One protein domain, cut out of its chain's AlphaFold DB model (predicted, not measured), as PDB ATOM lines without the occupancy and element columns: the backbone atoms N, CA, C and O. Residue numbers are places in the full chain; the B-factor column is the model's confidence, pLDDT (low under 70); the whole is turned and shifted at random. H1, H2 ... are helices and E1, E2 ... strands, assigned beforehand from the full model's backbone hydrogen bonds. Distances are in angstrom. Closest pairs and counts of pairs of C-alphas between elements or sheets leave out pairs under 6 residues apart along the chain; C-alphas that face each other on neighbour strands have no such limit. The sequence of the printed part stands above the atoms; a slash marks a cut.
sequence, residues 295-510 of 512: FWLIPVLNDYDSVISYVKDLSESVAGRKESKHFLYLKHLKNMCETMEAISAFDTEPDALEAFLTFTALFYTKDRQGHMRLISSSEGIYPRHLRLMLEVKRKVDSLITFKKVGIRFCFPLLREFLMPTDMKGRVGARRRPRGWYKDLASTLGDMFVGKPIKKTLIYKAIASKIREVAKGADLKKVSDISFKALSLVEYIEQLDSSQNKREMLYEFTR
ATOM      1  N   PHE A 295     -37.548 -16.387 -27.101       90.44
ATOM      2  CA  PHE A 295     -36.637 -17.487 -27.407       90.44
ATOM      3  C   PHE A 295     -36.325 -17.569 -28.897       90.44
ATOM      4  O   PHE A 295     -37.127 -17.157 -29.733       90.44
ATOM      5  N   TRP A 296     -35.147 -18.087 -29.227       91.62
ATOM      6  CA  TRP A 296     -34.825 -18.543 -30.580       91.62
ATOM      7  C   TRP A 296     -35.084 -20.045 -30.659       91.62
ATOM      8  O   TRP A 296     -34.678 -20.750 -29.740       91.62
ATOM      9  N   LEU A 297     -35.739 -20.532 -31.715       88.50
ATOM     10  CA  LEU A 297     -35.857 -21.968 -32.003       88.50
ATOM     11  C   LEU A 297     -34.922 -22.298 -33.168       88.50
ATOM     12  O   LEU A 297     -35.261 -22.107 -34.331       88.50
ATOM     13  N   ILE A 298     -33.704 -22.702 -32.839       90.44
ATOM     14  CA  ILE A 298     -32.589 -22.809 -33.779       90.44
ATOM     15  C   ILE A 298     -32.559 -24.245 -34.316       90.44
ATOM     16  O   ILE A 298     -32.292 -25.140 -33.511       90.44
ATOM     17  N   PRO A 299     -32.828 -24.507 -35.609       86.38
ATOM     18  CA  PRO A 299     -32.631 -25.834 -36.174       86.38
ATOM     19  C   PRO A 299     -31.152 -26.207 -36.092       86.38
ATOM     20  O   PRO A 299     -30.266 -25.377 -36.302       86.38
ATOM     21  N   VAL A 300     -30.902 -27.467 -35.778       86.50
ATOM     22  CA  VAL A 300     -29.607 -28.130 -35.828       86.50
ATOM     23  C   VAL A 300     -29.768 -29.236 -36.860       86.50
ATOM     24  O   VAL A 300     -30.540 -30.171 -36.656       86.50
ATOM     25  N   LEU A 301     -29.088 -29.046 -37.989       78.75
ATOM     26  CA  LEU A 301     -29.143 -29.908 -39.162       78.75
ATOM     27  C   LEU A 301     -27.791 -30.605 -39.330       78.75
ATOM     28  O   LEU A 301     -26.747 -29.946 -39.280       78.75
ATOM     29  N   ASN A 302     -27.826 -31.928 -39.496       74.19
ATOM     30  CA  ASN A 302     -26.623 -32.762 -39.588       74.19
ATOM     31  C   ASN A 302     -25.976 -32.723 -40.985       74.19
ATOM     32  O   ASN A 302     -24.757 -32.826 -41.094       74.19
ATOM     33  N   ASP A 303     -26.776 -32.506 -42.031       76.62
ATOM     34  CA  ASP A 303     -26.326 -32.235 -43.401       76.62
ATOM     35  C   ASP A 303     -26.436 -30.732 -43.735       76.62
ATOM     36  O   ASP A 303     -27.255 -30.017 -43.159       76.62
ATOM     37  N   TYR A 304     -25.600 -30.243 -44.656       74.56
ATOM     38  CA  TYR A 304     -25.535 -28.848 -45.086       74.56
ATOM     39  C   TYR A 304     -26.435 -28.516 -46.288       74.56
ATOM     40  O   TYR A 304     -26.975 -27.408 -46.329       74.56
ATOM     41  N   ASP A 305     -26.651 -29.430 -47.234       73.81
ATOM     42  CA  ASP A 305     -27.507 -29.134 -48.394       73.81
ATOM     43  C   ASP A 305     -28.993 -29.112 -47.990       73.81
ATOM     44  O   ASP A 305     -29.754 -28.237 -48.416       73.81
ATOM     45  N   SER A 306     -29.358 -29.925 -46.996       69.94
ATOM     46  CA  SER A 306     -30.601 -29.835 -46.219       69.94
ATOM     47  C   SER A 306     -30.810 -28.456 -45.572       69.94
ATOM     48  O   SER A 306     -31.944 -27.986 -45.482       69.94
ATOM     49  N   VAL A 307     -29.740 -27.752 -45.159       68.56
ATOM     50  CA  VAL A 307     -29.835 -26.357 -44.665       68.56
ATOM     51  C   VAL A 307     -30.176 -25.399 -45.803       68.56
ATOM     52  O   VAL A 307     -30.930 -24.452 -45.589       68.56
ATOM     53  N   ILE A 308     -29.643 -25.621 -47.008       70.44
ATOM     54  CA  ILE A 308     -29.942 -24.780 -48.174       70.44
ATOM     55  C   ILE A 308     -31.402 -24.949 -48.607       70.44
ATOM     56  O   ILE A 308     -32.042 -23.929 -48.864       70.44
ATOM     57  N   SER A 309     -31.937 -26.178 -48.633       70.06
ATOM     58  CA  SER A 309     -33.377 -26.393 -48.863       70.06
ATOM     59  C   SER A 309     -34.189 -25.683 -47.785       70.06
ATOM     60  O   SER A 309     -34.885 -24.720 -48.088       70.06
ATOM     61  N   TYR A 310     -33.977 -26.032 -46.509       69.69
ATOM     62  CA  TYR A 310     -34.726 -25.475 -45.379       69.69
ATOM     63  C   TYR A 310     -34.760 -23.937 -45.355       69.69
ATOM     64  O   TYR A 310     -35.787 -23.340 -45.024       69.69
ATOM     65  N   VAL A 311     -33.649 -23.279 -45.708       69.44
ATOM     66  CA  VAL A 311     -33.590 -21.817 -45.836       69.44
ATOM     67  C   VAL A 311     -34.483 -21.321 -46.976       69.44
ATOM     68  O   VAL A 311     -35.301 -20.438 -46.729       69.44
ATOM     69  N   LYS A 312     -34.375 -21.882 -48.190       71.81
ATOM     70  CA  LYS A 312     -35.234 -21.507 -49.330       71.81
ATOM     71  C   LYS A 312     -36.712 -21.749 -49.029       71.81
ATOM     72  O   LYS A 312     -37.512 -20.823 -49.145       71.81
ATOM     73  N   ASP A 313     -37.045 -22.949 -48.561       68.44
ATOM     74  CA  ASP A 313     -38.412 -23.393 -48.271       68.44
ATOM     75  C   ASP A 313     -39.096 -22.452 -47.262       68.44
ATOM     76  O   ASP A 313     -40.239 -22.017 -47.451       68.44
ATOM     77  N   LEU A 314     -38.376 -22.065 -46.200       68.81
ATOM     78  CA  LEU A 314     -38.886 -21.128 -45.200       68.81
ATOM     79  C   LEU A 314     -39.047 -19.711 -45.773       68.81
ATOM     80  O   LEU A 314     -40.071 -19.070 -45.516       68.81
ATOM     81  N   SER A 315     -38.084 -19.237 -46.566       66.44
ATOM     82  CA  SER A 315     -38.096 -17.906 -47.182       66.44
ATOM     83  C   SER A 315     -39.216 -17.723 -48.208       66.44
ATOM     84  O   SER A 315     -40.004 -16.776 -48.103       66.44
ATOM     85  N   GLU A 316     -39.345 -18.649 -49.159       66.38
ATOM     86  CA  GLU A 316     -40.362 -18.621 -50.217       66.38
ATOM     87  C   GLU A 316     -41.780 -18.698 -49.631       66.38
ATOM     88  O   GLU A 316     -42.674 -17.954 -50.051       66.38
ATOM     89  N   SER A 317     -41.977 -19.491 -48.565       58.78
ATOM     90  CA  SER A 317     -43.273 -19.609 -47.873       58.78
ATOM     91  C   SER A 317     -43.819 -18.280 -47.318       58.78
ATOM     92  O   SER A 317     -45.043 -18.135 -47.151       58.78
ATOM     93  N   VAL A 318     -42.922 -17.317 -47.051       58.16
ATOM     94  CA  VAL A 318     -43.207 -15.995 -46.472       58.16
ATOM     95  C   VAL A 318     -43.263 -14.890 -47.532       58.16
ATOM     96  O   VAL A 318     -44.073 -13.976 -47.388       58.16
ATOM     97  N   ALA A 319     -42.465 -14.964 -48.602       52.22
ATOM     98  CA  ALA A 319     -42.387 -13.905 -49.615       52.22
ATOM     99  C   ALA A 319     -43.706 -13.682 -50.390       52.22
ATOM    100  O   ALA A 319     -44.065 -12.548 -50.709       52.22
ATOM    101  N   GLY A 320     -44.457 -14.748 -50.682       47.28
ATOM    102  CA  GLY A 320     -45.544 -14.725 -51.672       47.28
ATOM    103  C   GLY A 320     -46.925 -14.205 -51.235       47.28
ATOM    104  O   GLY A 320     -47.909 -14.596 -51.863       47.28
ATOM    105  N   ARG A 321     -47.084 -13.419 -50.151       42.31
ATOM    106  CA  ARG A 321     -48.428 -13.166 -49.562       42.31
ATOM    107  C   ARG A 321     -48.726 -11.716 -49.138       42.31
ATOM    108  O   ARG A 321     -48.276 -11.259 -48.090       42.31
ATOM    109  N   LYS A 322     -49.661 -11.063 -49.850       36.88
ATOM    110  CA  LYS A 322     -50.568 -10.051 -49.246       36.88
ATOM    111  C   LYS A 322     -51.347 -10.689 -48.083       36.88
ATOM    112  O   LYS A 322     -51.529 -11.903 -48.080       36.88
ATOM    113  N   GLU A 323     -51.838  -9.898 -47.126       39.47
ATOM    114  CA  GLU A 323     -52.487 -10.347 -45.874       39.47
ATOM    115  C   GLU A 323     -53.671 -11.331 -46.060       39.47
ATOM    116  O   GLU A 323     -54.843 -10.963 -46.042       39.47
ATOM    117  N   SER A 324     -53.380 -12.625 -46.213       30.06
ATOM    118  CA  SER A 324     -54.357 -13.624 -46.672       30.06
ATOM    119  C   SER A 324     -54.277 -14.916 -45.867       30.06
ATOM    120  O   SER A 324     -53.928 -15.979 -46.364       30.06
ATOM    121  N   LYS A 325     -54.616 -14.817 -44.573       33.75
ATOM    122  CA  LYS A 325     -54.929 -15.933 -43.644       33.75
ATOM    123  C   LYS A 325     -53.863 -17.037 -43.496       33.75
ATOM    124  O   LYS A 325     -54.015 -17.910 -42.647       33.75
ATOM    125  N   HIS A 326     -52.701 -16.893 -44.131       31.56
ATOM    126  CA  HIS A 326     -51.576 -17.829 -44.233       31.56
ATOM    127  C   HIS A 326     -50.249 -17.028 -44.216       31.56
ATOM    128  O   HIS A 326     -50.218 -15.975 -44.834       31.56
ATOM    129  N   PHE A 327     -49.150 -17.381 -43.530       38.62
ATOM    130  CA  PHE A 327     -48.916 -18.230 -42.341       38.62
ATOM    131  C   PHE A 327     -47.875 -17.497 -41.433       38.62
ATOM    132  O   PHE A 327     -46.980 -16.868 -41.974       38.62
ATOM    133  N   LEU A 328     -48.044 -17.445 -40.090       48.88
ATOM    134  CA  LEU A 328     -47.286 -16.525 -39.186       48.88
ATOM    135  C   LEU A 328     -47.126 -17.007 -37.720       48.88
ATOM    136  O   LEU A 328     -48.114 -17.339 -37.070       48.88
ATOM    137  N   TYR A 329     -45.900 -16.988 -37.177       41.84
ATOM    138  CA  TYR A 329     -45.425 -17.658 -35.939       41.84
ATOM    139  C   TYR A 329     -46.265 -18.818 -35.385       41.84
ATOM    140  O   TYR A 329     -45.944 -19.970 -35.648       41.84
ATOM    141  N   LEU A 330     -47.313 -18.572 -34.581       41.12
ATOM    142  CA  LEU A 330     -48.106 -19.668 -33.995       41.12
ATOM    143  C   LEU A 330     -48.812 -20.486 -35.075       41.12
ATOM    144  O   LEU A 330     -49.152 -21.637 -34.840       41.12
ATOM    145  N   LYS A 331     -48.962 -19.914 -36.271       39.94
ATOM    146  CA  LYS A 331     -49.284 -20.620 -37.500       39.94
ATOM    147  C   LYS A 331     -48.085 -21.380 -38.096       39.94
ATOM    148  O   LYS A 331     -48.319 -22.498 -38.507       39.94
ATOM    149  N   HIS A 332     -46.831 -20.908 -38.081       44.22
ATOM    150  CA  HIS A 332     -45.689 -21.786 -38.435       44.22
ATOM    151  C   HIS A 332     -45.638 -23.028 -37.531       44.22
ATOM    152  O   HIS A 332     -45.522 -24.134 -38.044       44.22
ATOM    153  N   LEU A 333     -45.872 -22.871 -36.219       41.97
ATOM    154  CA  LEU A 333     -46.065 -24.025 -35.334       41.97
ATOM    155  C   LEU A 333     -47.338 -24.816 -35.696       41.97
ATOM    156  O   LEU A 333     -47.301 -26.032 -35.685       41.97
ATOM    157  N   LYS A 334     -48.455 -24.160 -36.059       35.28
ATOM    158  CA  LYS A 334     -49.709 -24.841 -36.447       35.28
ATOM    159  C   LYS A 334     -49.577 -25.686 -37.715       35.28
ATOM    160  O   LYS A 334     -50.087 -26.798 -37.715       35.28
ATOM    161  N   ASN A 335     -48.900 -25.191 -38.754       36.50
ATOM    162  CA  ASN A 335     -48.732 -25.893 -40.030       36.50
ATOM    163  C   ASN A 335     -47.757 -27.057 -39.915       36.50
ATOM    164  O   ASN A 335     -48.026 -28.103 -40.482       36.50
ATOM    165  N   MET A 336     -46.696 -26.927 -39.115       37.19
ATOM    166  CA  MET A 336     -45.743 -28.013 -38.856       37.19
ATOM    167  C   MET A 336     -46.423 -29.313 -38.354       37.19
ATOM    168  O   MET A 336     -45.830 -30.388 -38.414       37.19
ATOM    169  N   CYS A 337     -47.681 -29.213 -37.902       35.75
ATOM    170  CA  CYS A 337     -48.549 -30.294 -37.434       35.75
ATOM    171  C   CYS A 337     -49.943 -30.295 -38.108       35.75
ATOM    172  O   CYS A 337     -50.856 -30.944 -37.604       35.75
ATOM    173  N   GLU A 338     -50.188 -29.499 -39.157       32.72
ATOM    174  CA  GLU A 338     -51.410 -29.526 -40.006       32.72
ATOM    175  C   GLU A 338     -51.041 -30.007 -41.412       32.72
ATOM    176  O   GLU A 338     -51.658 -30.928 -41.923       32.72
ATOM    177  N   THR A 339     -49.970 -29.451 -41.981       37.34
ATOM    178  CA  THR A 339     -49.322 -29.920 -43.206       37.34
ATOM    179  C   THR A 339     -48.166 -30.862 -42.858       37.34
ATOM    180  O   THR A 339     -47.007 -30.446 -42.853       37.34
ATOM    181  N   MET A 340     -48.466 -32.136 -42.583       35.31
ATOM    182  CA  MET A 340     -47.456 -33.204 -42.729       35.31
ATOM    183  C   MET A 340     -47.199 -33.560 -44.208       35.31
ATOM    184  O   MET A 340     -46.173 -34.147 -44.524       35.31
ATOM    185  N   GLU A 341     -48.049 -33.083 -45.120       37.31
ATOM    186  CA  GLU A 341     -47.901 -33.183 -46.585       37.31
ATOM    187  C   GLU A 341     -46.762 -32.311 -47.163       37.31
ATOM    188  O   GLU A 341     -46.437 -32.404 -48.339       37.31
ATOM    189  N   ALA A 342     -46.130 -31.464 -46.341       36.84
ATOM    190  CA  ALA A 342     -44.910 -30.729 -46.700       36.84
ATOM    191  C   ALA A 342     -43.622 -31.479 -46.292       36.84
ATOM    192  O   ALA A 342     -42.544 -30.892 -46.266       36.84
ATOM    193  N   ILE A 343     -43.748 -32.753 -45.901       39.59
ATOM    194  CA  ILE A 343     -42.639 -33.633 -45.498       39.59
ATOM    195  C   ILE A 343     -42.621 -34.910 -46.353       39.59
ATOM    196  O   ILE A 343     -41.546 -35.425 -46.621       39.59
ATOM    197  N   SER A 344     -43.758 -35.318 -46.927       39.28
ATOM    198  CA  SER A 344     -43.880 -36.370 -47.956       39.28
ATOM    199  C   SER A 344     -43.204 -36.053 -49.306       39.28
ATOM    200  O   SER A 344     -43.407 -36.770 -50.277       39.28
ATOM    201  N   ALA A 345     -42.410 -34.981 -49.392       39.03
ATOM    202  CA  ALA A 345     -41.430 -34.781 -50.464       39.03
ATOM    203  C   ALA A 345     -40.102 -35.524 -50.189       39.03
ATOM    204  O   ALA A 345     -39.319 -35.748 -51.107       39.03
ATOM    205  N   PHE A 346     -39.868 -35.924 -48.935       38.16
ATOM    206  CA  PHE A 346     -38.828 -36.861 -48.524       38.16
ATOM    207  C   PHE A 346     -39.520 -38.132 -48.037       38.16
ATOM    208  O   PHE A 346     -39.826 -38.273 -46.855       38.16
ATOM    209  N   ASP A 347     -39.816 -39.027 -48.981       35.88
ATOM    210  CA  ASP A 347     -40.537 -40.283 -48.745       35.88
ATOM    211  C   ASP A 347     -39.600 -41.360 -48.162       35.88
ATOM    212  O   ASP A 347     -39.323 -42.403 -48.750       35.88
ATOM    213  N   THR A 348     -39.039 -41.042 -46.995       38.44
ATOM    214  CA  THR A 348     -38.352 -41.969 -46.093       38.44
ATOM    215  C   THR A 348     -39.012 -41.919 -44.719       38.44
ATOM    216  O   THR A 348     -39.717 -40.970 -44.370       38.44
ATOM    217  N   GLU A 349     -38.832 -42.992 -43.950       49.31
ATOM    218  CA  GLU A 349     -39.560 -43.254 -42.705       49.31
ATOM    219  C   GLU A 349     -39.463 -42.089 -41.696       49.31
ATOM    220  O   GLU A 349     -38.474 -41.353 -41.701       49.31
ATOM    221  N   PRO A 350     -40.446 -41.899 -40.789       53.38
ATOM    222  CA  PRO A 350     -40.469 -40.757 -39.867       53.38
ATOM    223  C   PRO A 350     -39.181 -40.544 -39.058       53.38
ATOM    224  O   PRO A 350     -38.837 -39.397 -38.764       53.38
ATOM    225  N   ASP A 351     -38.459 -41.621 -38.737       55.25
ATOM    226  CA  ASP A 351     -37.176 -41.579 -38.032       55.25
ATOM    227  C   ASP A 351     -36.038 -40.964 -38.880       55.25
ATOM    228  O   ASP A 351     -35.110 -40.380 -38.320       55.25
ATOM    229  N   ALA A 352     -36.123 -40.988 -40.216       56.50
ATOM    230  CA  ALA A 352     -35.124 -40.400 -41.113       56.50
ATOM    231  C   ALA A 352     -35.047 -38.869 -40.981       56.50
ATOM    232  O   ALA A 352     -33.952 -38.319 -40.869       56.50
ATOM    233  N   LEU A 353     -36.191 -38.175 -40.909       58.22
ATOM    234  CA  LEU A 353     -36.230 -36.724 -40.660       58.22
ATOM    235  C   LEU A 353     -35.593 -36.373 -39.304       58.22
ATOM    236  O   LEU A 353     -34.930 -35.345 -39.158       58.22
ATOM    237  N   GLU A 354     -35.792 -37.225 -38.301       62.88
ATOM    238  CA  GLU A 354     -35.307 -36.999 -36.937       62.88
ATOM    239  C   GLU A 354     -33.831 -37.387 -36.764       62.88
ATOM    240  O   GLU A 354     -33.148 -36.817 -35.910       62.88
ATOM    241  N   ALA A 355     -33.300 -38.240 -37.646       65.56
ATOM    242  CA  ALA A 355     -31.872 -38.516 -37.771       65.56
ATOM    243  C   ALA A 355     -31.058 -37.308 -38.283       65.56
ATOM    244  O   ALA A 355     -29.848 -37.255 -38.039       65.56
ATOM    245  N   PHE A 356     -31.681 -36.324 -38.953       70.69
ATOM    246  CA  PHE A 356     -30.974 -35.129 -39.441       70.69
ATOM    247  C   PHE A 356     -31.471 -33.768 -38.937       70.69
ATOM    248  O   PHE A 356     -30.679 -32.828 -39.010       70.69
ATOM    249  N   LEU A 357     -32.692 -33.625 -38.399       78.69
ATOM    250  CA  LEU A 357     -33.222 -32.350 -37.884       78.69
ATOM    251  C   LEU A 357     -33.661 -32.424 -36.411       78.69
ATOM    252  O   LEU A 357     -34.654 -33.061 -36.059       78.69
ATOM    253  N   THR A 358     -33.009 -31.620 -35.567       86.69
ATOM    254  CA  THR A 358     -33.480 -31.278 -34.210       86.69
ATOM    255  C   THR A 358     -33.496 -29.761 -34.007       86.69
ATOM    256  O   THR A 358     -32.990 -29.013 -34.841       86.69
ATOM    257  N   PHE A 359     -34.059 -29.265 -32.903       88.75
ATOM    258  CA  PHE A 359     -34.019 -27.841 -32.551       88.75
ATOM    259  C   PHE A 359     -33.388 -27.580 -31.170       88.75
ATOM    260  O   PHE A 359     -33.500 -28.372 -30.230       88.75
ATOM    261  N   THR A 360     -32.767 -26.405 -31.034       93.31
ATOM    262  CA  THR A 360     -32.370 -25.786 -29.762       93.31
ATOM    263  C   THR A 360     -33.280 -24.591 -29.465       93.31
ATOM    264  O   THR A 360     -33.236 -23.592 -30.184       93.31
ATOM    265  N   ALA A 361     -34.059 -24.636 -28.384       93.62
ATOM    266  CA  ALA A 361     -34.752 -23.464 -27.851       93.62
ATOM    267  C   ALA A 361     -33.818 -22.688 -26.909       93.62
ATOM    268  O   ALA A 361     -33.442 -23.182 -25.846       93.62
ATOM    269  N   LEU A 362     -33.447 -21.462 -27.279       94.75
ATOM    270  CA  LEU A 362     -32.590 -20.580 -26.483       94.75
ATOM    271  C   LEU A 362     -33.432 -19.468 -25.846       94.75
ATOM    272  O   LEU A 362     -33.767 -18.485 -26.507       94.75
ATOM    273  N   PHE A 363     -33.784 -19.617 -24.567       93.50
ATOM    274  CA  PHE A 363     -34.652 -18.687 -23.840       93.50
ATOM    275  C   PHE A 363     -33.882 -17.484 -23.294       93.50
ATOM    276  O   PHE A 363     -32.812 -17.619 -22.696       93.50
ATOM    277  N   TYR A 364     -34.458 -16.291 -23.433       91.56
ATOM    278  CA  TYR A 364     -33.820 -15.038 -23.052       91.56
ATOM    279  C   TYR A 364     -34.805 -13.944 -22.602       91.56
ATOM    280  O   TYR A 364     -36.001 -13.965 -22.895       91.56
ATOM    281  N   THR A 365     -34.264 -12.932 -21.926       88.19
ATOM    282  CA  THR A 365     -34.885 -11.608 -21.730       88.19
ATOM    283  C   THR A 365     -34.018 -10.535 -22.406       88.19
ATOM    284  O   THR A 365     -32.837 -10.783 -22.665       88.19
ATOM    285  N   LYS A 366     -34.557  -9.345 -22.705       82.81
ATOM    286  CA  LYS A 366     -33.733  -8.187 -23.114       82.81
ATOM    287  C   LYS A 366     -33.654  -7.172 -21.976       82.81
ATOM    288  O   LYS A 366     -34.673  -6.850 -21.366       82.81
ATOM    289  N   ASP A 367     -32.452  -6.679 -21.679       75.38
ATOM    290  CA  ASP A 367     -32.265  -5.630 -20.668       75.38
ATOM    291  C   ASP A 367     -32.577  -4.218 -21.214       75.38
ATOM    292  O   ASP A 367     -33.029  -4.051 -22.349       75.38
ATOM    293  N   ARG A 368     -32.355  -3.173 -20.401       67.81
ATOM    294  CA  ARG A 368     -32.641  -1.774 -20.780       67.81
ATOM    295  C   ARG A 368     -31.794  -1.249 -21.947       67.81
ATOM    296  O   ARG A 368     -32.217  -0.301 -22.600       67.81
ATOM    297  N   GLN A 369     -30.621  -1.829 -22.201       66.94
ATOM    298  CA  GLN A 369     -29.772  -1.500 -23.354       66.94
ATOM    299  C   GLN A 369     -30.199  -2.314 -24.594       66.94
ATOM    300  O   GLN A 369     -29.975  -1.907 -25.736       66.94
ATOM    301  N   GLY A 370     -30.908  -3.425 -24.371       70.56
ATOM    302  CA  GLY A 370     -31.397  -4.351 -25.388       70.56
ATOM    303  C   GLY A 370     -30.533  -5.603 -25.533       70.56
ATOM    304  O   GLY A 370     -30.796  -6.399 -26.434       70.56
ATOM    305  N   HIS A 371     -29.536  -5.782 -24.661       76.31
ATOM    306  CA  HIS A 371     -28.665  -6.953 -24.631       76.31
ATOM    307  C   HIS A 371     -29.456  -8.213 -24.278       76.31
ATOM    308  O   HIS A 371     -30.363  -8.168 -23.437       76.31
ATOM    309  N   MET A 372     -29.111  -9.344 -24.898       85.81
ATOM    310  CA  MET A 372     -29.782 -10.613 -24.645       85.81
ATOM    311  C   MET A 372     -29.231 -11.255 -23.370       85.81
ATOM    312  O   MET A 372     -28.071 -11.655 -23.302       85.81
ATOM    313  N   ARG A 373     -30.071 -11.370 -22.342       85.94
ATOM    314  CA  ARG A 373     -29.734 -12.041 -21.083       85.94
ATOM    315  C   ARG A 373     -30.416 -13.407 -21.074       85.94
ATOM    316  O   ARG A 373     -31.634 -13.488 -20.900       85.94
ATOM    317  N   LEU A 374     -29.626 -14.453 -21.320       89.25
ATOM    318  CA  LEU A 374     -30.085 -15.843 -21.377       89.25
ATOM    319  C   LEU A 374     -30.710 -16.293 -20.048       89.25
ATOM    320  O   LEU A 374     -30.280 -15.875 -18.971       89.25
ATOM    321  N   ILE A 375     -31.716 -17.160 -20.148       91.19
ATOM    322  CA  ILE A 375     -32.411 -17.797 -19.023       91.19
ATOM    323  C   ILE A 375     -32.000 -19.273 -18.937       91.19
ATOM    324  O   ILE A 375     -31.579 -19.725 -17.873       91.19
ATOM    325  N   SER A 376     -32.112 -19.988 -20.058       92.38
ATOM    326  CA  SER A 376     -31.808 -21.413 -20.238       92.38
ATOM    327  C   SER A 376     -31.708 -21.745 -21.737       92.38
ATOM    328  O   SER A 376     -32.194 -20.981 -22.573       92.38
ATOM    329  N   SER A 377     -31.114 -22.891 -22.077       93.81
ATOM    330  CA  SER A 377     -31.339 -23.571 -23.359       93.81
ATOM    331  C   SER A 377     -32.152 -24.853 -23.145       93.81
ATOM    332  O   SER A 377     -32.327 -25.324 -22.018       93.81
ATOM    333  N   SER A 378     -32.703 -25.404 -24.221       94.31
ATOM    334  CA  SER A 378     -33.310 -26.735 -24.267       94.31
ATOM    335  C   SER A 378     -33.021 -27.334 -25.638       94.31
ATOM    336  O   SER A 378     -33.245 -26.683 -26.655       94.31
ATOM    337  N   GLU A 379     -32.448 -28.530 -25.654       93.38
ATOM    338  CA  GLU A 379     -31.834 -29.171 -26.823       93.38
ATOM    339  C   GLU A 379     -32.432 -30.573 -26.998       93.38
ATOM    340  O   GLU A 379     -32.983 -31.120 -26.041       93.38
ATOM    341  N   GLY A 380     -32.373 -31.132 -28.211       89.50
ATOM    342  CA  GLY A 380     -33.093 -32.370 -28.539       89.50
ATOM    343  C   GLY A 380     -34.604 -32.163 -28.696       89.50
ATOM    344  O   GLY A 380     -35.392 -33.023 -28.322       89.50
ATOM    345  N   ILE A 381     -35.028 -31.000 -29.205       88.94
ATOM    346  CA  ILE A 381     -36.435 -30.734 -29.531       88.94
ATOM    347  C   ILE A 381     -36.714 -31.331 -30.915       88.94
ATOM    348  O   ILE A 381     -36.238 -30.799 -31.918       88.94
ATOM    349  N   TYR A 382     -37.462 -32.430 -30.967       84.31
ATOM    350  CA  TYR A 382     -37.750 -33.155 -32.209       84.31
ATOM    351  C   TYR A 382     -38.996 -32.621 -32.939       84.31
ATOM    352  O   TYR A 382     -39.957 -32.195 -32.280       84.31
ATOM    353  N   PRO A 383     -39.042 -32.692 -34.286       79.75
ATOM    354  CA  PRO A 383     -40.231 -32.369 -35.072       79.75
ATOM    355  C   PRO A 383     -41.503 -33.072 -34.573       79.75
ATOM    356  O   PRO A 383     -42.511 -32.391 -34.364       79.75
ATOM    357  N   ARG A 384     -41.478 -34.387 -34.284       77.50
ATOM    358  CA  ARG A 384     -42.645 -35.136 -33.763       77.50
ATOM    359  C   ARG A 384     -43.227 -34.561 -32.476       77.50
ATOM    360  O   ARG A 384     -44.429 -34.666 -32.233       77.50
ATOM    361  N   HIS A 385     -42.388 -33.945 -31.648       83.62
ATOM    362  CA  HIS A 385     -42.804 -33.462 -30.339       83.62
ATOM    363  C   HIS A 385     -43.503 -32.110 -30.426       83.62
ATOM    364  O   HIS A 385     -44.588 -31.913 -29.876       83.62
ATOM    365  N   LEU A 386     -42.943 -31.204 -31.230       81.81
ATOM    366  CA  LEU A 386     -43.626 -29.972 -31.615       81.81
ATOM    367  C   LEU A 386     -44.945 -30.277 -32.365       81.81
ATOM    368  O   LEU A 386     -45.894 -29.496 -32.247       81.81
ATOM    369  N   ARG A 387     -45.050 -31.427 -33.065       77.19
ATOM    370  CA  ARG A 387     -46.322 -31.909 -33.637       77.19
ATOM    371  C   ARG A 387     -47.346 -32.243 -32.560       77.19
ATOM    372  O   ARG A 387     -48.404 -31.603 -32.513       77.19
ATOM    373  N   LEU A 388     -46.979 -33.128 -31.633       84.25
ATOM    374  CA  LEU A 388     -47.828 -33.544 -30.514       84.25
ATOM    375  C   LEU A 388     -48.364 -32.355 -29.703       84.25
ATOM    376  O   LEU A 388     -49.564 -32.269 -29.430       84.25
ATOM    377  N   MET A 389     -47.494 -31.400 -29.360       85.44
ATOM    378  CA  MET A 389     -47.866 -30.197 -28.605       85.44
ATOM    379  C   MET A 389     -49.028 -29.420 -29.227       85.44
ATOM    380  O   MET A 389     -49.776 -28.750 -28.508       85.44
ATOM    381  N   LEU A 390     -49.182 -29.470 -30.549       78.19
ATOM    382  CA  LEU A 390     -50.223 -28.743 -31.258       78.19
ATOM    383  C   LEU A 390     -51.434 -29.606 -31.628       78.19
ATOM    384  O   LEU A 390     -52.546 -29.081 -31.643       78.19
ATOM    385  N   GLU A 391     -51.266 -30.908 -31.849       82.44
ATOM    386  CA  GLU A 391     -52.382 -31.868 -31.865       82.44
ATOM    387  C   GLU A 391     -53.201 -31.727 -30.572       82.44
ATOM    388  O   GLU A 391     -54.407 -31.461 -30.607       82.44
ATOM    389  N   VAL A 392     -52.505 -31.744 -29.431       87.62
ATOM    390  CA  VAL A 392     -53.063 -31.445 -28.107       87.62
ATOM    391  C   VAL A 392     -53.674 -30.044 -28.070       87.62
ATOM    392  O   VAL A 392     -54.814 -29.887 -27.638       87.62
ATOM    393  N   LYS A 393     -52.984 -29.016 -28.588       86.12
ATOM    394  CA  LYS A 393     -53.540 -27.654 -28.632       86.12
ATOM    395  C   LYS A 393     -54.882 -27.591 -29.367       86.12
ATOM    396  O   LYS A 393     -55.802 -26.951 -28.867       86.12
ATOM    397  N   ARG A 394     -55.005 -28.217 -30.544       85.06
ATOM    398  CA  ARG A 394     -56.259 -28.248 -31.316       85.06
ATOM    399  C   ARG A 394     -57.361 -28.946 -30.538       85.06
ATOM    400  O   ARG A 394     -58.469 -28.422 -30.491       85.06
ATOM    401  N   LYS A 395     -57.044 -30.099 -29.940       88.44
ATOM    402  CA  LYS A 395     -57.969 -30.883 -29.119       88.44
ATOM    403  C   LYS A 395     -58.531 -30.040 -27.975       88.44
ATOM    404  O   LYS A 395     -59.737 -30.024 -27.787       88.44
ATOM    405  N   VAL A 396     -57.687 -29.283 -27.273       88.19
ATOM    406  CA  VAL A 396     -58.127 -28.389 -26.186       88.19
ATOM    407  C   VAL A 396     -58.902 -27.180 -26.718       88.19
ATOM    408  O   VAL A 396     -60.007 -26.925 -26.253       88.19
ATOM    409  N   ASP A 397     -58.389 -26.460 -27.721       84.38
ATOM    410  CA  ASP A 397     -59.073 -25.300 -28.326       84.38
ATOM    411  C   ASP A 397     -60.456 -25.654 -28.929       84.38
ATOM    412  O   ASP A 397     -61.291 -24.759 -29.095       84.38
ATOM    413  N   SER A 398     -60.707 -26.920 -29.290       88.44
ATOM    414  CA  SER A 398     -61.982 -27.370 -29.869       88.44
ATOM    415  C   SER A 398     -63.062 -27.703 -28.831       88.44
ATOM    416  O   SER A 398     -64.244 -27.719 -29.189       88.44
ATOM    417  N   LEU A 399     -62.691 -27.915 -27.559       90.56
ATOM    418  CA  LEU A 399     -63.626 -28.266 -26.488       90.56
ATOM    419  C   LEU A 399     -64.710 -27.194 -26.327       90.56
ATOM    420  O   LEU A 399     -64.433 -25.993 -26.237       90.56
ATOM    421  N   ILE A 400     -65.966 -27.648 -26.250       82.06
ATOM    422  CA  ILE A 400     -67.168 -26.797 -26.277       82.06
ATOM    423  C   ILE A 400     -67.105 -25.692 -25.211       82.06
ATOM    424  O   ILE A 400     -67.469 -24.552 -25.494       82.06
ATOM    425  N   THR A 401     -66.597 -26.009 -24.018       84.62
ATOM    426  CA  THR A 401     -66.411 -25.075 -22.897       84.62
ATOM    427  C   THR A 401     -65.566 -23.861 -23.289       84.62
ATOM    428  O   THR A 401     -66.005 -22.724 -23.120       84.62
ATOM    429  N   PHE A 402     -64.383 -24.072 -23.874       86.12
ATOM    430  CA  PHE A 402     -63.489 -22.974 -24.253       86.12
ATOM    431  C   PHE A 402     -63.962 -22.277 -25.531       86.12
ATOM    432  O   PHE A 402     -63.948 -21.046 -25.596       86.12
ATOM    433  N   LYS A 403     -64.499 -23.037 -26.498       82.88
ATOM    434  CA  LYS A 403     -65.098 -22.504 -27.732       82.88
ATOM    435  C   LYS A 403     -66.257 -21.537 -27.452       82.88
ATOM    436  O   LYS A 403     -66.338 -20.511 -28.121       82.88
ATOM    437  N   LYS A 404     -67.116 -21.820 -26.460       85.00
ATOM    438  CA  LYS A 404     -68.224 -20.935 -26.041       85.00
ATOM    439  C   LYS A 404     -67.749 -19.644 -25.363       85.00
ATOM    440  O   LYS A 404     -68.361 -18.605 -25.572       85.00
ATOM    441  N   VAL A 405     -66.675 -19.699 -24.570       85.38
ATOM    442  CA  VAL A 405     -66.134 -18.532 -23.835       85.38
ATOM    443  C   VAL A 405     -65.105 -17.742 -24.674       85.38
ATOM    444  O   VAL A 405     -64.697 -16.647 -24.301       85.38
ATOM    445  N   GLY A 406     -64.687 -18.265 -25.833       84.00
ATOM    446  CA  GLY A 406     -63.693 -17.641 -26.717       84.00
ATOM    447  C   GLY A 406     -62.239 -17.804 -26.250       84.00
ATOM    448  O   GLY A 406     -61.334 -17.204 -26.831       84.00
ATOM    449  N   ILE A 407     -62.003 -18.621 -25.222       81.81
ATOM    450  CA  ILE A 407     -60.677 -18.883 -24.650       81.81
ATOM    451  C   ILE A 407     -59.938 -19.927 -25.496       81.81
ATOM    452  O   ILE A 407     -60.540 -20.837 -26.061       81.81
ATOM    453  N   ARG A 408     -58.614 -19.778 -25.600       82.62
ATOM    454  CA  ARG A 408     -57.706 -20.692 -26.310       82.62
ATOM    455  C   ARG A 408     -56.395 -20.804 -25.546       82.62
ATOM    456  O   ARG A 408     -55.922 -19.808 -24.993       82.62
ATOM    457  N   PHE A 409     -55.761 -21.974 -25.579       83.56
ATOM    458  CA  PHE A 409     -54.444 -22.141 -24.960       83.56
ATOM    459  C   PHE A 409     -53.391 -21.268 -25.667       83.56
ATOM    460  O   PHE A 409     -53.395 -21.150 -26.895       83.56
ATOM    461  N   CYS A 410     -52.448 -20.687 -24.925       81.69
ATOM    462  CA  CYS A 410     -51.248 -20.059 -25.489       81.69
ATOM    463  C   CYS A 410     -50.157 -19.878 -24.417       81.69
ATOM    464  O   CYS A 410     -50.459 -19.794 -23.231       81.69
ATOM    465  N   PHE A 411     -48.881 -19.747 -24.796       86.06
ATOM    466  CA  PHE A 411     -47.802 -19.528 -23.814       86.06
ATOM    467  C   PHE A 411     -47.934 -18.228 -22.973       86.06
ATOM    468  O   PHE A 411     -47.554 -18.251 -21.799       86.06
ATOM    469  N   PRO A 412     -48.534 -17.121 -23.468       85.06
ATOM    470  CA  PRO A 412     -48.957 -15.993 -22.626       85.06
ATOM    471  C   PRO A 412     -49.896 -16.351 -21.459       85.06
ATOM    472  O   PRO A 412     -49.861 -15.657 -20.443       85.06
ATOM    473  N   LEU A 413     -50.683 -17.430 -21.564       85.50
ATOM    474  CA  LEU A 413     -51.548 -17.951 -20.496       85.50
ATOM    475  C   LEU A 413     -50.710 -18.564 -19.364       85.50
ATOM    476  O   LEU A 413     -50.859 -18.194 -18.203       85.50
ATOM    477  N   LEU A 414     -49.743 -19.421 -19.710       88.81
ATOM    478  CA  LEU A 414     -48.768 -19.968 -18.759       88.81
ATOM    479  C   LEU A 414     -47.976 -18.841 -18.062       88.81
ATOM    480  O   LEU A 414     -47.766 -18.887 -16.849       88.81
ATOM    481  N   ARG A 415     -47.620 -17.773 -18.796       87.81
ATOM    482  CA  ARG A 415     -47.041 -16.551 -18.210       87.81
ATOM    483  C   ARG A 415     -48.012 -15.838 -17.253       87.81
ATOM    484  O   ARG A 415     -47.564 -15.367 -16.213       87.81
ATOM    485  N   GLU A 416     -49.300 -15.708 -17.580       86.88
ATOM    486  CA  GLU A 416     -50.300 -15.016 -16.738       86.88
ATOM    487  C   GLU A 416     -50.406 -15.639 -15.336       86.88
ATOM    488  O   GLU A 416     -50.463 -14.901 -14.348       86.88
ATOM    489  N   PHE A 417     -50.350 -16.973 -15.249       91.19
ATOM    490  CA  PHE A 417     -50.387 -17.706 -13.980       91.19
ATOM    491  C   PHE A 417     -49.050 -17.723 -13.233       91.19
ATOM    492  O   PHE A 417     -49.042 -17.462 -12.032       91.19
ATOM    493  N   LEU A 418     -47.924 -17.975 -13.913       90.00
ATOM    494  CA  LEU A 418     -46.604 -17.995 -13.261       90.00
ATOM    495  C   LEU A 418     -46.138 -16.603 -12.795       90.00
ATOM    496  O   LEU A 418     -45.344 -16.506 -11.861       90.00
ATOM    497  N   MET A 419     -46.608 -15.514 -13.416       84.38
ATOM    498  CA  MET A 419     -46.228 -14.150 -13.038       84.38
ATOM    499  C   MET A 419     -46.935 -13.691 -11.740       84.38
ATOM    500  O   MET A 419     -48.170 -13.597 -11.724       84.38
ATOM    501  N   PRO A 420     -46.189 -13.288 -10.687       74.56
ATOM    502  CA  PRO A 420     -46.760 -12.700  -9.472       74.56
ATOM    503  C   PRO A 420     -47.555 -11.421  -9.753       74.56
ATOM    504  O   PRO A 420     -47.181 -10.614 -10.608       74.56
ATOM    505  N   THR A 421     -48.657 -11.224  -9.034       64.69
ATOM    506  CA  THR A 421     -49.652 -10.187  -9.360       64.69
ATOM    507  C   THR A 421     -49.340  -8.816  -8.747       64.69
ATOM    508  O   THR A 421     -49.675  -7.800  -9.360       64.69
ATOM    509  N   ASP A 422     -48.581  -8.771  -7.641       58.34
ATOM    510  CA  ASP A 422     -48.134  -7.555  -6.920       58.34
ATOM    511  C   ASP A 422     -47.340  -6.537  -7.775       58.34
ATOM    512  O   ASP A 422     -46.992  -5.443  -7.326       58.34
ATOM    513  N   MET A 423     -47.047  -6.876  -9.033       52.72
ATOM    514  CA  MET A 423     -46.407  -6.006 -10.022       52.72
ATOM    515  C   MET A 423     -47.255  -4.763 -10.373       52.72
ATOM    516  O   MET A 423     -46.698  -3.755 -10.817       52.72
ATOM    517  N   LYS A 424     -48.587  -4.802 -10.203       44.91
ATOM    518  CA  LYS A 424     -49.510  -3.698 -10.548       44.91
ATOM    519  C   LYS A 424     -49.711  -2.712  -9.375       44.91
ATOM    520  O   LYS A 424     -50.796  -2.649  -8.809       44.91
ATOM    521  N   GLY A 425     -48.702  -1.897  -9.032       41.62
ATOM    522  CA  GLY A 425     -48.947  -0.740  -8.144       41.62
ATOM    523  C   GLY A 425     -47.755   0.116  -7.691       41.62
ATOM    524  O   GLY A 425     -47.796   1.339  -7.815       41.62
ATOM    525  N   ARG A 426     -46.688  -0.473  -7.132       36.78
ATOM    526  CA  ARG A 426     -45.689   0.305  -6.364       36.78
ATOM    527  C   ARG A 426     -44.531   0.851  -7.207       36.78
ATOM    528  O   ARG A 426     -43.477   0.220  -7.327       36.78
ATOM    529  N   VAL A 427     -44.689   2.081  -7.701       39.75
ATOM    530  CA  VAL A 427     -43.597   2.908  -8.252       39.75
ATOM    531  C   VAL A 427     -42.577   3.218  -7.145       39.75
ATOM    532  O   VAL A 427     -42.711   4.190  -6.413       39.75
ATOM    533  N   GLY A 428     -41.566   2.356  -7.000       41.09
ATOM    534  CA  GLY A 428     -40.489   2.497  -6.008       41.09
ATOM    535  C   GLY A 428     -40.085   1.202  -5.291       41.09
ATOM    536  O   GLY A 428     -39.001   1.145  -4.713       41.09
ATOM    537  N   ALA A 429     -40.899   0.140  -5.354       38.00
ATOM    538  CA  ALA A 429     -40.592  -1.118  -4.670       38.00
ATOM    539  C   ALA A 429     -39.348  -1.812  -5.267       38.00
ATOM    540  O   ALA A 429     -39.313  -2.200  -6.438       38.00
ATOM    541  N   ARG A 430     -38.304  -1.976  -4.445       44.25
ATOM    542  CA  ARG A 430     -37.065  -2.679  -4.814       44.25
ATOM    543  C   ARG A 430     -37.315  -4.194  -4.894       44.25
ATOM    544  O   ARG A 430     -38.025  -4.741  -4.066       44.25
ATOM    545  N   ARG A 431     -36.630  -4.862  -5.837       44.84
ATOM    546  CA  ARG A 431     -36.666  -6.317  -6.129       44.84
ATOM    547  C   ARG A 431     -38.013  -6.845  -6.675       44.84
ATOM    548  O   ARG A 431     -38.840  -7.364  -5.939       44.84
ATOM    549  N   ARG A 432     -38.145  -6.861  -8.012       53.50
ATOM    550  CA  ARG A 432     -39.037  -7.811  -8.716       53.50
ATOM    551  C   ARG A 432     -38.730  -9.249  -8.242       53.50
ATOM    552  O   ARG A 432     -37.537  -9.565  -8.155       53.50
ATOM    553  N   PRO A 433     -39.728 -10.124  -8.011       52.03
ATOM    554  CA  PRO A 433     -39.501 -11.543  -7.727       52.03
ATOM    555  C   PRO A 433     -38.625 -12.215  -8.797       52.03
ATOM    556  O   PRO A 433     -38.970 -12.239  -9.980       52.03
ATOM    557  N   ARG A 434     -37.463 -12.734  -8.383       58.28
ATOM    558  CA  ARG A 434     -36.447 -13.333  -9.265       58.28
ATOM    559  C   ARG A 434     -36.655 -14.850  -9.371       58.28
ATOM    560  O   ARG A 434     -35.913 -15.607  -8.759       58.28
ATOM    561  N   GLY A 435     -37.667 -15.274 -10.124       78.50
ATOM    562  CA  GLY A 435     -37.997 -16.697 -10.299       78.50
ATOM    563  C   GLY A 435     -38.777 -16.956 -11.581       78.50
ATOM    564  O   GLY A 435     -38.218 -17.510 -12.519       78.50
ATOM    565  N   TRP A 436     -40.002 -16.420 -11.661       85.94
ATOM    566  CA  TRP A 436     -41.042 -16.813 -12.627       85.94
ATOM    567  C   TRP A 436     -40.621 -16.964 -14.100       85.94
ATOM    568  O   TRP A 436     -41.191 -17.779 -14.817       85.94
ATOM    569  N   TYR A 437     -39.641 -16.193 -14.583       88.06
ATOM    570  CA  TYR A 437     -39.156 -16.290 -15.963       88.06
ATOM    571  C   TYR A 437     -38.246 -17.510 -16.189       88.06
ATOM    572  O   TYR A 437     -38.245 -18.058 -17.287       88.06
ATOM    573  N   LYS A 438     -37.518 -17.968 -15.157       90.69
ATOM    574  CA  LYS A 438     -36.855 -19.282 -15.135       90.69
ATOM    575  C   LYS A 438     -37.882 -20.403 -15.063       90.69
ATOM    576  O   LYS A 438     -37.745 -21.377 -15.785       90.69
ATOM    577  N   ASP A 439     -38.911 -20.243 -14.234       92.56
ATOM    578  CA  ASP A 439     -39.974 -21.241 -14.071       92.56
ATOM    579  C   ASP A 439     -40.737 -21.444 -15.391       92.56
ATOM    580  O   ASP A 439     -40.948 -22.573 -15.830       92.56
ATOM    581  N   LEU A 440     -41.052 -20.343 -16.084       92.31
ATOM    582  CA  LEU A 440     -41.629 -20.340 -17.428       92.31
ATOM    583  C   LEU A 440     -40.688 -20.987 -18.455       92.31
ATOM    584  O   LEU A 440     -41.135 -21.829 -19.226       92.31
ATOM    585  N   ALA A 441     -39.401 -20.628 -18.467       92.88
ATOM    586  CA  ALA A 441     -38.438 -21.179 -19.423       92.88
ATOM    587  C   ALA A 441     -38.115 -22.666 -19.171       92.88
ATOM    588  O   ALA A 441     -37.959 -23.410 -20.132       92.88
ATOM    589  N   SER A 442     -38.082 -23.123 -17.911       94.75
ATOM    590  CA  SER A 442     -38.021 -24.553 -17.575       94.75
ATOM    591  C   SER A 442     -39.279 -25.245 -18.063       94.75
ATOM    592  O   SER A 442     -39.165 -26.202 -18.806       94.75
ATOM    593  N   THR A 443     -40.467 -24.746 -17.709       94.75
ATOM    594  CA  THR A 443     -41.735 -25.389 -18.092       94.75
ATOM    595  C   THR A 443     -41.869 -25.503 -19.611       94.75
ATOM    596  O   THR A 443     -42.311 -26.532 -20.104       94.75
ATOM    597  N   LEU A 444     -41.458 -24.477 -20.364       92.81
ATOM    598  CA  LEU A 444     -41.461 -24.509 -21.828       92.81
ATOM    599  C   LEU A 444     -40.365 -25.412 -22.405       92.81
ATOM    600  O   LEU A 444     -40.613 -26.068 -23.407       92.81
ATOM    601  N   GLY A 445     -39.183 -25.477 -21.789       94.00
ATOM    602  CA  GLY A 445     -38.132 -26.425 -22.167       94.00
ATOM    603  C   GLY A 445     -38.547 -27.878 -21.937       94.00
ATOM    604  O   GLY A 445     -38.427 -28.700 -22.840       94.00
ATOM    605  N   ASP A 446     -39.116 -28.164 -20.765       94.69
ATOM    606  CA  ASP A 446     -39.694 -29.458 -20.400       94.69
ATOM    607  C   ASP A 446     -40.817 -29.825 -21.402       94.69
ATOM    608  O   ASP A 446     -40.784 -30.895 -22.008       94.69
ATOM    609  N   MET A 447     -41.732 -28.884 -21.697       93.00
ATOM    610  CA  MET A 447     -42.773 -29.039 -22.727       93.00
ATOM    611  C   MET A 447     -42.230 -29.266 -24.145       93.00
ATOM    612  O   MET A 447     -42.839 -30.048 -24.865       93.00
ATOM    613  N   PHE A 448     -41.147 -28.599 -24.571       90.94
ATOM    614  CA  PHE A 448     -40.589 -28.725 -25.928       90.94
ATOM    615  C   PHE A 448     -39.744 -29.989 -26.132       90.94
ATOM    616  O   PHE A 448     -39.651 -30.466 -27.259       90.94
ATOM    617  N   VAL A 449     -39.109 -30.513 -25.081       91.88
ATOM    618  CA  VAL A 449     -38.272 -31.727 -25.156       91.88
ATOM    619  C   VAL A 449     -39.079 -32.996 -24.845       91.88
ATOM    620  O   VAL A 449     -38.624 -34.091 -25.150       91.88
ATOM    621  N   GLY A 450     -40.279 -32.865 -24.267       90.25
ATOM    622  CA  GLY A 450     -41.112 -34.007 -23.871       90.25
ATOM    623  C   GLY A 450     -40.724 -34.587 -22.516       90.25
ATOM    624  O   GLY A 450     -40.748 -35.794 -22.328       90.25
ATOM    625  N   LYS A 451     -40.323 -33.727 -21.573       92.00
ATOM    626  CA  LYS A 451     -40.003 -34.130 -20.199       92.00
ATOM    627  C   LYS A 451     -41.218 -33.949 -19.284       92.00
ATOM    628  O   LYS A 451     -41.956 -32.977 -19.478       92.00
ATOM    629  N   PRO A 452     -41.372 -34.787 -18.237       92.31
ATOM    630  CA  PRO A 452     -42.454 -34.679 -17.264       92.31
ATOM    631  C   PRO A 452     -42.640 -33.253 -16.740       92.31
ATOM    632  O   PRO A 452     -41.738 -32.645 -16.149       92.31
ATOM    633  N   ILE A 453     -43.827 -32.699 -16.976       93.69
ATOM    634  CA  ILE A 453     -44.120 -31.299 -16.669       93.69
ATOM    635  C   ILE A 453     -44.288 -31.152 -15.153       93.69
ATOM    636  O   ILE A 453     -44.933 -31.962 -14.491       93.69
ATOM    637  N   LYS A 454     -43.755 -30.069 -14.577       93.94
ATOM    638  CA  LYS A 454     -43.827 -29.775 -13.133       93.94
ATOM    639  C   LYS A 454     -45.236 -29.306 -12.713       93.94
ATOM    640  O   LYS A 454     -45.413 -28.176 -12.256       93.94
ATOM    641  N   LYS A 455     -46.247 -30.173 -12.871       95.25
ATOM    642  CA  LYS A 455     -47.686 -29.920 -12.639       95.25
ATOM    643  C   LYS A 455     -47.954 -29.212 -11.306       95.25
ATOM    644  O   LYS A 455     -48.657 -28.206 -11.270       95.25
ATOM    645  N   THR A 456     -47.303 -29.654 -10.227       95.31
ATOM    646  CA  THR A 456     -47.419 -29.080  -8.872       95.31
ATOM    647  C   THR A 456     -47.094 -27.582  -8.799       95.31
ATOM    648  O   THR A 456     -47.788 -26.839  -8.103       95.31
ATOM    649  N   LEU A 457     -46.089 -27.109  -9.542       93.75
ATOM    650  CA  LEU A 457     -45.720 -25.691  -9.621       93.75
ATOM    651  C   LEU A 457     -46.821 -24.873 -10.307       93.75
ATOM    652  O   LEU A 457     -47.207 -23.807  -9.824       93.75
ATOM    653  N   ILE A 458     -47.359 -25.403 -11.406       94.38
ATOM    654  CA  ILE A 458     -48.373 -24.735 -12.225       94.38
ATOM    655  C   ILE A 458     -49.715 -24.699 -11.483       94.38
ATOM    656  O   ILE A 458     -50.349 -23.648 -11.421       94.38
ATOM    657  N   TYR A 459     -50.119 -25.795 -10.836       95.69
ATOM    658  CA  TYR A 459     -51.371 -25.862 -10.074       95.69
ATOM    659  C   TYR A 459     -51.311 -24.994  -8.813       95.69
ATOM    660  O   TYR A 459     -52.282 -24.306  -8.497       95.69
ATOM    661  N   LYS A 460     -50.147 -24.902  -8.151       94.25
ATOM    662  CA  LYS A 460     -49.916 -23.938  -7.063       94.25
ATOM    663  C   LYS A 460     -50.020 -22.487  -7.546       94.25
ATOM    664  O   LYS A 460     -50.629 -21.667  -6.857       94.25
ATOM    665  N   ALA A 461     -49.477 -22.168  -8.723       92.94
ATOM    666  CA  ALA A 461     -49.583 -20.837  -9.325       92.94
ATOM    667  C   ALA A 461     -51.039 -20.487  -9.692       92.94
ATOM    668  O   ALA A 461     -51.537 -19.436  -9.286       92.94
ATOM    669  N   ILE A 462     -51.754 -21.403 -10.356       95.19
ATOM    670  CA  ILE A 462     -53.189 -21.303 -10.670       95.19
ATOM    671  C   ILE A 462     -54.024 -21.070  -9.405       95.19
ATOM    672  O   ILE A 462     -54.741 -20.072  -9.312       95.19
ATOM    673  N   ALA A 463     -53.886 -21.933  -8.396       94.25
ATOM    674  CA  ALA A 463     -54.644 -21.836  -7.151       94.25
ATOM    675  C   ALA A 463     -54.293 -20.574  -6.345       94.25
ATOM    676  O   ALA A 463     -55.125 -20.064  -5.595       94.25
ATOM    677  N   SER A 464     -53.075 -20.037  -6.475       91.62
ATOM    678  CA  SER A 464     -52.738 -18.718  -5.929       91.62
ATOM    679  C   SER A 464     -53.465 -17.602  -6.683       91.62
ATOM    680  O   SER A 464     -54.063 -16.737  -6.048       91.62
ATOM    681  N   LYS A 465     -53.468 -17.645  -8.021       90.81
ATOM    682  CA  LYS A 465     -54.066 -16.616  -8.883       90.81
ATOM    683  C   LYS A 465     -55.578 -16.497  -8.701       90.81
ATOM    684  O   LYS A 465     -56.079 -15.394  -8.515       90.81
ATOM    685  N   ILE A 466     -56.289 -17.627  -8.703       92.44
ATOM    686  CA  ILE A 466     -57.749 -17.663  -8.526       92.44
ATOM    687  C   ILE A 466     -58.127 -17.114  -7.143       92.44
ATOM    688  O   ILE A 466     -58.966 -16.221  -7.052       92.44
ATOM    689  N   ARG A 467     -57.459 -17.574  -6.070       90.44
ATOM    690  CA  ARG A 467     -57.704 -17.079  -4.701       90.44
ATOM    691  C   ARG A 467     -57.425 -15.587  -4.548       90.44
ATOM    692  O   ARG A 467     -58.100 -14.926  -3.770       90.44
ATOM    693  N   GLU A 468     -56.439 -15.048  -5.259       88.06
ATOM    694  CA  GLU A 468     -56.137 -13.620  -5.217       88.06
ATOM    695  C   GLU A 468     -57.196 -12.783  -5.948       88.06
ATOM    696  O   GLU A 468     -57.695 -11.814  -5.382       88.06
ATOM    697  N   VAL A 469     -57.612 -13.192  -7.153       88.69
ATOM    698  CA  VAL A 469     -58.700 -12.526  -7.894       88.69
ATOM    699  C   VAL A 469     -60.018 -12.588  -7.111       88.69
ATOM    700  O   VAL A 469     -60.745 -11.597  -7.068       88.69
ATOM    701  N   ALA A 470     -60.288 -13.698  -6.417       89.38
ATOM    702  CA  ALA A 470     -61.467 -13.861  -5.566       89.38
ATOM    703  C   ALA A 470     -61.520 -12.884  -4.375       89.38
ATOM    704  O   ALA A 470     -62.612 -12.457  -4.002       89.38
ATOM    705  N   LYS A 471     -60.375 -12.436  -3.829       89.12
ATOM    706  CA  LYS A 471     -60.346 -11.371  -2.799       89.12
ATOM    707  C   LYS A 471     -60.909 -10.038  -3.300       89.12
ATOM    708  O   LYS A 471     -61.306  -9.211  -2.488       89.12
ATOM    709  N   GLY A 472     -60.935  -9.821  -4.616       82.50
ATOM    710  CA  GLY A 472     -61.534  -8.642  -5.241       82.50
ATOM    711  C   GLY A 472     -63.051  -8.724  -5.447       82.50
ATOM    712  O   GLY A 472     -63.591  -7.820  -6.075       82.50
ATOM    713  N   ALA A 473     -63.716  -9.798  -4.993       80.38
ATOM    714  CA  ALA A 473     -65.166 -10.054  -5.067       80.38
ATOM    715  C   ALA A 473     -65.824 -10.022  -6.472       80.38
ATOM    716  O   ALA A 473     -67.020 -10.272  -6.606       80.38
ATOM    717  N   ASP A 474     -65.067  -9.766  -7.540       90.81
ATOM    718  CA  ASP A 474     -65.576  -9.712  -8.911       90.81
ATOM    719  C   ASP A 474     -65.740 -11.123  -9.501       90.81
ATOM    720  O   ASP A 474     -64.806 -11.705 -10.061       90.81
ATOM    721  N   LEU A 475     -66.961 -11.656  -9.407       91.25
ATOM    722  CA  LEU A 475     -67.338 -12.968  -9.943       91.25
ATOM    723  C   LEU A 475     -67.048 -13.122 -11.448       91.25
ATOM    724  O   LEU A 475     -66.727 -14.224 -11.897       91.25
ATOM    725  N   LYS A 476     -67.098 -12.040 -12.237       91.44
ATOM    726  CA  LYS A 476     -66.812 -12.082 -13.680       91.44
ATOM    727  C   LYS A 476     -65.314 -12.254 -13.939       91.44
ATOM    728  O   LYS A 476     -64.939 -13.062 -14.789       91.44
ATOM    729  N   LYS A 477     -64.453 -11.569 -13.175       89.88
ATOM    730  CA  LYS A 477     -62.995 -11.798 -13.197       89.88
ATOM    731  C   LYS A 477     -62.631 -13.187 -12.670       89.88
ATOM    732  O   LYS A 477     -61.758 -13.826 -13.250       89.88
ATOM    733  N   VAL A 478     -63.296 -13.668 -11.613       92.56
ATOM    734  CA  VAL A 478     -63.100 -15.033 -11.082       92.56
ATOM    735  C   VAL A 478     -63.482 -16.087 -12.126       92.56
ATOM    736  O   VAL A 478     -62.747 -17.056 -12.303       92.56
ATOM    737  N   SER A 479     -64.575 -15.888 -12.866       92.75
ATOM    738  CA  SER A 479     -64.990 -16.782 -13.954       92.75
ATOM    739  C   SER A 479     -63.974 -16.811 -15.107       92.75
ATOM    740  O   SER A 479     -63.501 -17.891 -15.464       92.75
ATOM    741  N   ASP A 480     -63.554 -15.647 -15.626       91.38
ATOM    742  CA  ASP A 480     -62.525 -15.536 -16.681       91.38
ATOM    743  C   ASP A 480     -61.221 -16.251 -16.292       91.38
ATOM    744  O   ASP A 480     -60.748 -17.129 -17.020       91.38
ATOM    745  N   ILE A 481     -60.667 -15.948 -15.110       92.38
ATOM    746  CA  ILE A 481     -59.410 -16.566 -14.664       92.38
ATOM    747  C   ILE A 481     -59.560 -18.072 -14.385       92.38
ATOM    748  O   ILE A 481     -58.590 -18.813 -14.534       92.38
ATOM    749  N   SER A 482     -60.762 -18.554 -14.054       94.50
ATOM    750  CA  SER A 482     -61.026 -19.984 -13.839       94.50
ATOM    751  C   SER A 482     -61.131 -20.766 -15.152       94.50
ATOM    752  O   SER A 482     -60.529 -21.831 -15.267       94.50
ATOM    753  N   PHE A 483     -61.798 -20.235 -16.185       94.06
ATOM    754  CA  PHE A 483     -61.797 -20.870 -17.512       94.06
ATOM    755  C   PHE A 483     -60.405 -20.847 -18.161       94.06
ATOM    756  O   PHE A 483     -59.984 -21.836 -18.764       94.06
ATOM    757  N   LYS A 484     -59.656 -19.751 -17.985       93.19
ATOM    758  CA  LYS A 484     -58.236 -19.650 -18.355       93.19
ATOM    759  C   LYS A 484     -57.380 -20.708 -17.658       93.19
ATOM    760  O   LYS A 484     -56.557 -21.349 -18.306       93.19
ATOM    761  N   ALA A 485     -57.581 -20.906 -16.356       95.12
ATOM    762  CA  ALA A 485     -56.880 -21.926 -15.587       95.12
ATOM    763  C   ALA A 485     -57.203 -23.333 -16.097       95.12
ATOM    764  O   ALA A 485     -56.285 -24.104 -16.364       95.12
ATOM    765  N   LEU A 486     -58.485 -23.643 -16.304       95.62
ATOM    766  CA  LEU A 486     -58.927 -24.942 -16.808       95.62
ATOM    767  C   LEU A 486     -58.346 -25.238 -18.204       95.62
ATOM    768  O   LEU A 486     -57.879 -26.345 -18.438       95.62
ATOM    769  N   SER A 487     -58.275 -24.242 -19.096       93.06
ATOM    770  CA  SER A 487     -57.639 -24.384 -20.419       93.06
ATOM    771  C   SER A 487     -56.130 -24.665 -20.339       93.06
ATOM    772  O   SER A 487     -55.592 -25.380 -21.184       93.06
ATOM    773  N   LEU A 488     -55.445 -24.141 -19.316       94.12
ATOM    774  CA  LEU A 488     -54.037 -24.442 -19.049       94.12
ATOM    775  C   LEU A 488     -53.851 -25.849 -18.452       94.12
ATOM    776  O   LEU A 488     -52.963 -26.569 -18.901       94.12
ATOM    777  N   VAL A 489     -54.681 -26.251 -17.482       96.00
ATOM    778  CA  VAL A 489     -54.643 -27.598 -16.873       96.00
ATOM    779  C   VAL A 489     -54.906 -28.673 -17.925       96.00
ATOM    780  O   VAL A 489     -54.092 -29.579 -18.072       96.00
ATOM    781  N   GLU A 490     -55.984 -28.528 -18.697       95.38
ATOM    782  CA  GLU A 490     -56.383 -29.471 -19.747       95.38
ATOM    783  C   GLU A 490     -55.269 -29.656 -20.790       95.38
ATOM    784  O   GLU A 490     -54.953 -30.777 -21.169       95.38
ATOM    785  N   TYR A 491     -54.605 -28.571 -21.207       94.31
ATOM    786  CA  TYR A 491     -53.463 -28.656 -22.120       94.31
ATOM    787  C   TYR A 491     -52.290 -29.457 -21.541       94.31
ATOM    788  O   TYR A 491     -51.668 -30.234 -22.262       94.31
ATOM    789  N   ILE A 492     -51.987 -29.277 -20.254       94.50
ATOM    790  CA  ILE A 492     -50.881 -29.976 -19.588       94.50
ATOM    791  C   ILE A 492     -51.196 -31.466 -19.437       94.50
ATOM    792  O   ILE A 492     -50.358 -32.287 -19.793       94.50
ATOM    793  N   GLU A 493     -52.395 -31.820 -18.969       94.88
ATOM    794  CA  GLU A 493     -52.784 -33.222 -18.767       94.88
ATOM    795  C   GLU A 493     -52.930 -33.984 -20.092       94.88
ATOM    796  O   GLU A 493     -52.460 -35.114 -20.214       94.88
ATOM    797  N   GLN A 494     -53.498 -33.358 -21.130       93.56
ATOM    798  CA  GLN A 494     -53.577 -33.962 -22.465       93.56
ATOM    799  C   GLN A 494     -52.191 -34.135 -23.108       93.56
ATOM    800  O   GLN A 494     -51.987 -35.102 -23.841       93.56
ATOM    801  N   LEU A 495     -51.237 -33.231 -22.847       91.44
ATOM    802  CA  LEU A 495     -49.869 -33.325 -23.366       91.44
ATOM    803  C   LEU A 495     -49.075 -34.441 -22.678       91.44
ATOM    804  O   LEU A 495     -48.489 -35.273 -23.362       91.44
ATOM    805  N   ASP A 496     -49.124 -34.489 -21.350       89.62
ATOM    806  CA  ASP A 496     -48.470 -35.490 -20.500       89.62
ATOM    807  C   ASP A 496     -49.033 -36.905 -20.772       89.62
ATOM    808  O   ASP A 496     -48.293 -37.821 -21.119       89.62
ATOM    809  N   SER A 497     -50.364 -37.066 -20.801       87.75
ATOM    810  CA  SER A 497     -51.012 -38.347 -21.135       87.75
ATOM    811  C   SER A 497     -50.690 -38.850 -22.553       87.75
ATOM    812  O   SER A 497     -50.689 -40.057 -22.796       87.75
ATOM    813  N   SER A 498     -50.416 -37.942 -23.496       84.75
ATOM    814  CA  SER A 498     -50.076 -38.309 -24.877       84.75
ATOM    815  C   SER A 498     -48.584 -38.590 -25.095       84.75
ATOM    816  O   SER A 498     -48.249 -39.215 -26.098       84.75
ATOM    817  N   GLN A 499     -47.706 -38.162 -24.179       81.69
ATOM    818  CA  GLN A 499     -46.290 -38.553 -24.154       81.69
ATOM    819  C   GLN A 499     -46.180 -40.016 -23.717       81.69
ATOM    820  O   GLN A 499     -45.834 -40.867 -24.535       81.69
ATOM    821  N   ASN A 500     -46.648 -40.324 -22.503       78.94
ATOM    822  CA  ASN A 500     -46.566 -41.659 -21.896       78.94
ATOM    823  C   ASN A 500     -47.163 -42.760 -22.803       78.94
ATOM    824  O   ASN A 500     -46.661 -43.877 -22.867       78.94
ATOM    825  N   LYS A 501     -48.239 -42.448 -23.546       79.94
ATOM    826  CA  LYS A 501     -48.856 -43.380 -24.509       79.94
ATOM    827  C   LYS A 501     -47.992 -43.691 -25.732       79.94
ATOM    828  O   LYS A 501     -48.120 -44.786 -26.267       79.94
ATOM    829  N   ARG A 502     -47.167 -42.750 -26.203       70.75
ATOM    830  CA  ARG A 502     -46.253 -42.976 -27.337       70.75
ATOM    831  C   ARG A 502     -44.985 -43.710 -26.905       70.75
ATOM    832  O   ARG A 502     -44.461 -44.477 -27.701       70.75
ATOM    833  N   GLU A 503     -44.540 -43.525 -25.664       71.00
ATOM    834  CA  GLU A 503     -43.391 -44.245 -25.095       71.00
ATOM    835  C   GLU A 503     -43.683 -45.750 -24.977       71.00
ATOM    836  O   GLU A 503     -42.993 -46.538 -25.618       71.00
ATOM    837  N   MET A 504     -44.790 -46.137 -24.325       67.50
ATOM    838  CA  MET A 504     -45.212 -47.551 -24.227       67.50
ATOM    839  C   MET A 504     -45.394 -48.235 -25.595       67.50
ATOM    840  O   MET A 504     -45.163 -49.433 -25.730       67.50
ATOM    841  N   LEU A 505     -45.822 -47.486 -26.620       66.25
ATOM    842  CA  LEU A 505     -45.967 -47.996 -27.990       66.25
ATOM    843  C   LEU A 505     -44.607 -48.254 -28.657       66.25
ATOM    844  O   LEU A 505     -44.453 -49.279 -29.313       66.25
ATOM    845  N   TYR A 506     -43.627 -47.362 -28.465       61.88
ATOM    846  CA  TYR A 506     -42.269 -47.532 -28.997       61.88
ATOM    847  C   TYR A 506     -41.518 -48.690 -28.323       61.88
ATOM    848  O   TYR A 506     -40.756 -49.384 -28.995       61.88
ATOM    849  N   GLU A 507     -41.725 -48.908 -27.020       63.91
ATOM    850  CA  GLU A 507     -41.145 -50.041 -26.284       63.91
ATOM    851  C   GLU A 507     -41.663 -51.374 -26.842       63.91
ATOM    852  O   GLU A 507     -40.864 -52.211 -27.260       63.91
ATOM    853  N   PHE A 508     -42.984 -51.516 -26.999       56.19
ATOM    854  CA  PHE A 508     -43.611 -52.724 -27.554       56.19
ATOM    855  C   PHE A 508     -43.092 -53.076 -28.964       56.19
ATOM    856  O   PHE A 508     -42.862 -54.243 -29.275       56.19
ATOM    857  N   THR A 509     -42.838 -52.067 -29.808       57.59
ATOM    858  CA  THR A 509     -42.265 -52.245 -31.161       57.59
ATOM    859  C   THR A 509     -40.755 -52.511 -31.201       57.59
ATOM    860  O   THR A 509     -40.205 -52.659 -32.287       57.59
ATOM    861  N   ARG A 510     -40.060 -52.540 -30.055       50.31
ATOM    862  CA  ARG A 510     -38.639 -52.936 -29.958       50.31
ATOM    863  C   ARG A 510     -38.428 -54.297 -29.293       50.31
ATOM    864  O   ARG A 510     -37.307 -54.798 -29.313       50.31
TER     865      ARG A 510
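What this domain is: This is residues 295 to 510 of the 512 residues of an uncharacterized protein of Nitrososphaeria archaeon (UniProt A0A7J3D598). A small, antiparallel three-stranded sheet has one helix, H7, over one face, and beyond H7 lies a group of crossing helices: H4, H6 and the long helical hairpin of H8 and H9. H1 and H3 only graze the sheet, H1 with its residues 306 to 310 and H3 with its residues 353 to 356, and residues 501 to 510, of which 501 to 508 belong to H9, stick out at the end of the printed part. The 216 residues, mostly helix by class, include nine named helices and three named strands, in the order E1 H1 H2 H3 E2 E3 H4 H5 H6 H7 H8 H9; the sheet order is E1 E2 E3. The whole is compact, with a radius of gyration of the C-alphas of 19.8 A and spans of 58 by 45 by 42 A.

Where its parts are: E1 is residues 295 to 301, beginning at C-alpha 295 (-36.637, -17.487, -27.407). E2 is residues 357 to 366, 28.3 A, and E3 residues 372 to 381, 21.7 A, bending by 69 degrees at residue 375. H7 is residues 436 to 449, H4 383 to 398, H6 411 to 418 and H5 400 to 405. H8 is residues 455 to 470, 22.3 A, and H9 475 to 508, 49.5 A, ending at C-alpha 508 (-43.611, -52.724, -27.554). H1 is residues 305 to 319, H2 330 to 335 and H3 350 to 356.

How they stand to each other: E1 and E2 are antiparallel, with N 298 and O 360 2.8 A apart, within hydrogen-bond range. E2 and E3 form a hairpin, with N 361 and O 378 at 2.8 A. H7 runs along the strands, 8.7 A over the sheet, making two layers, helix on one face; its closest C-alphas to E3 are Val 449 and Ile 381, 4.8 A. H6 touches H7 at Leu 418 and Trp 436, 5.7 A, and H8 at Phe 417 and Ile 462, 5.6 A. H8 and H9 touch at a shallow tilt of 10 degrees, opposite ways. H4 touches H9 at Val 392 and Leu 495, 6.0 A, at a steep tilt of 40 degrees. H2 only just touches H4, with 3 pairs of C-alphas within 8 A; H5 is close but not clearly touching H9. In H2, H5, H6, H7 and H8 every O i to N i+4 pair is within hydrogen-bond range; H1 has 10 of 11, H4 11 of 12, H9 27 of 30, and H3 1 of 3 with 3 of 4 O i to N i+3 pairs.

The domain as a whole: The C-alphas of Asp 305 and Ala 473, the farthest apart, are 60.5 A apart. The printed part has no cut. The links H2 to H3 and H6 to H7 are long. Mean pLDDT of the printed part is 75.1; residues under 70 include 313 to 355 and 421 to 434.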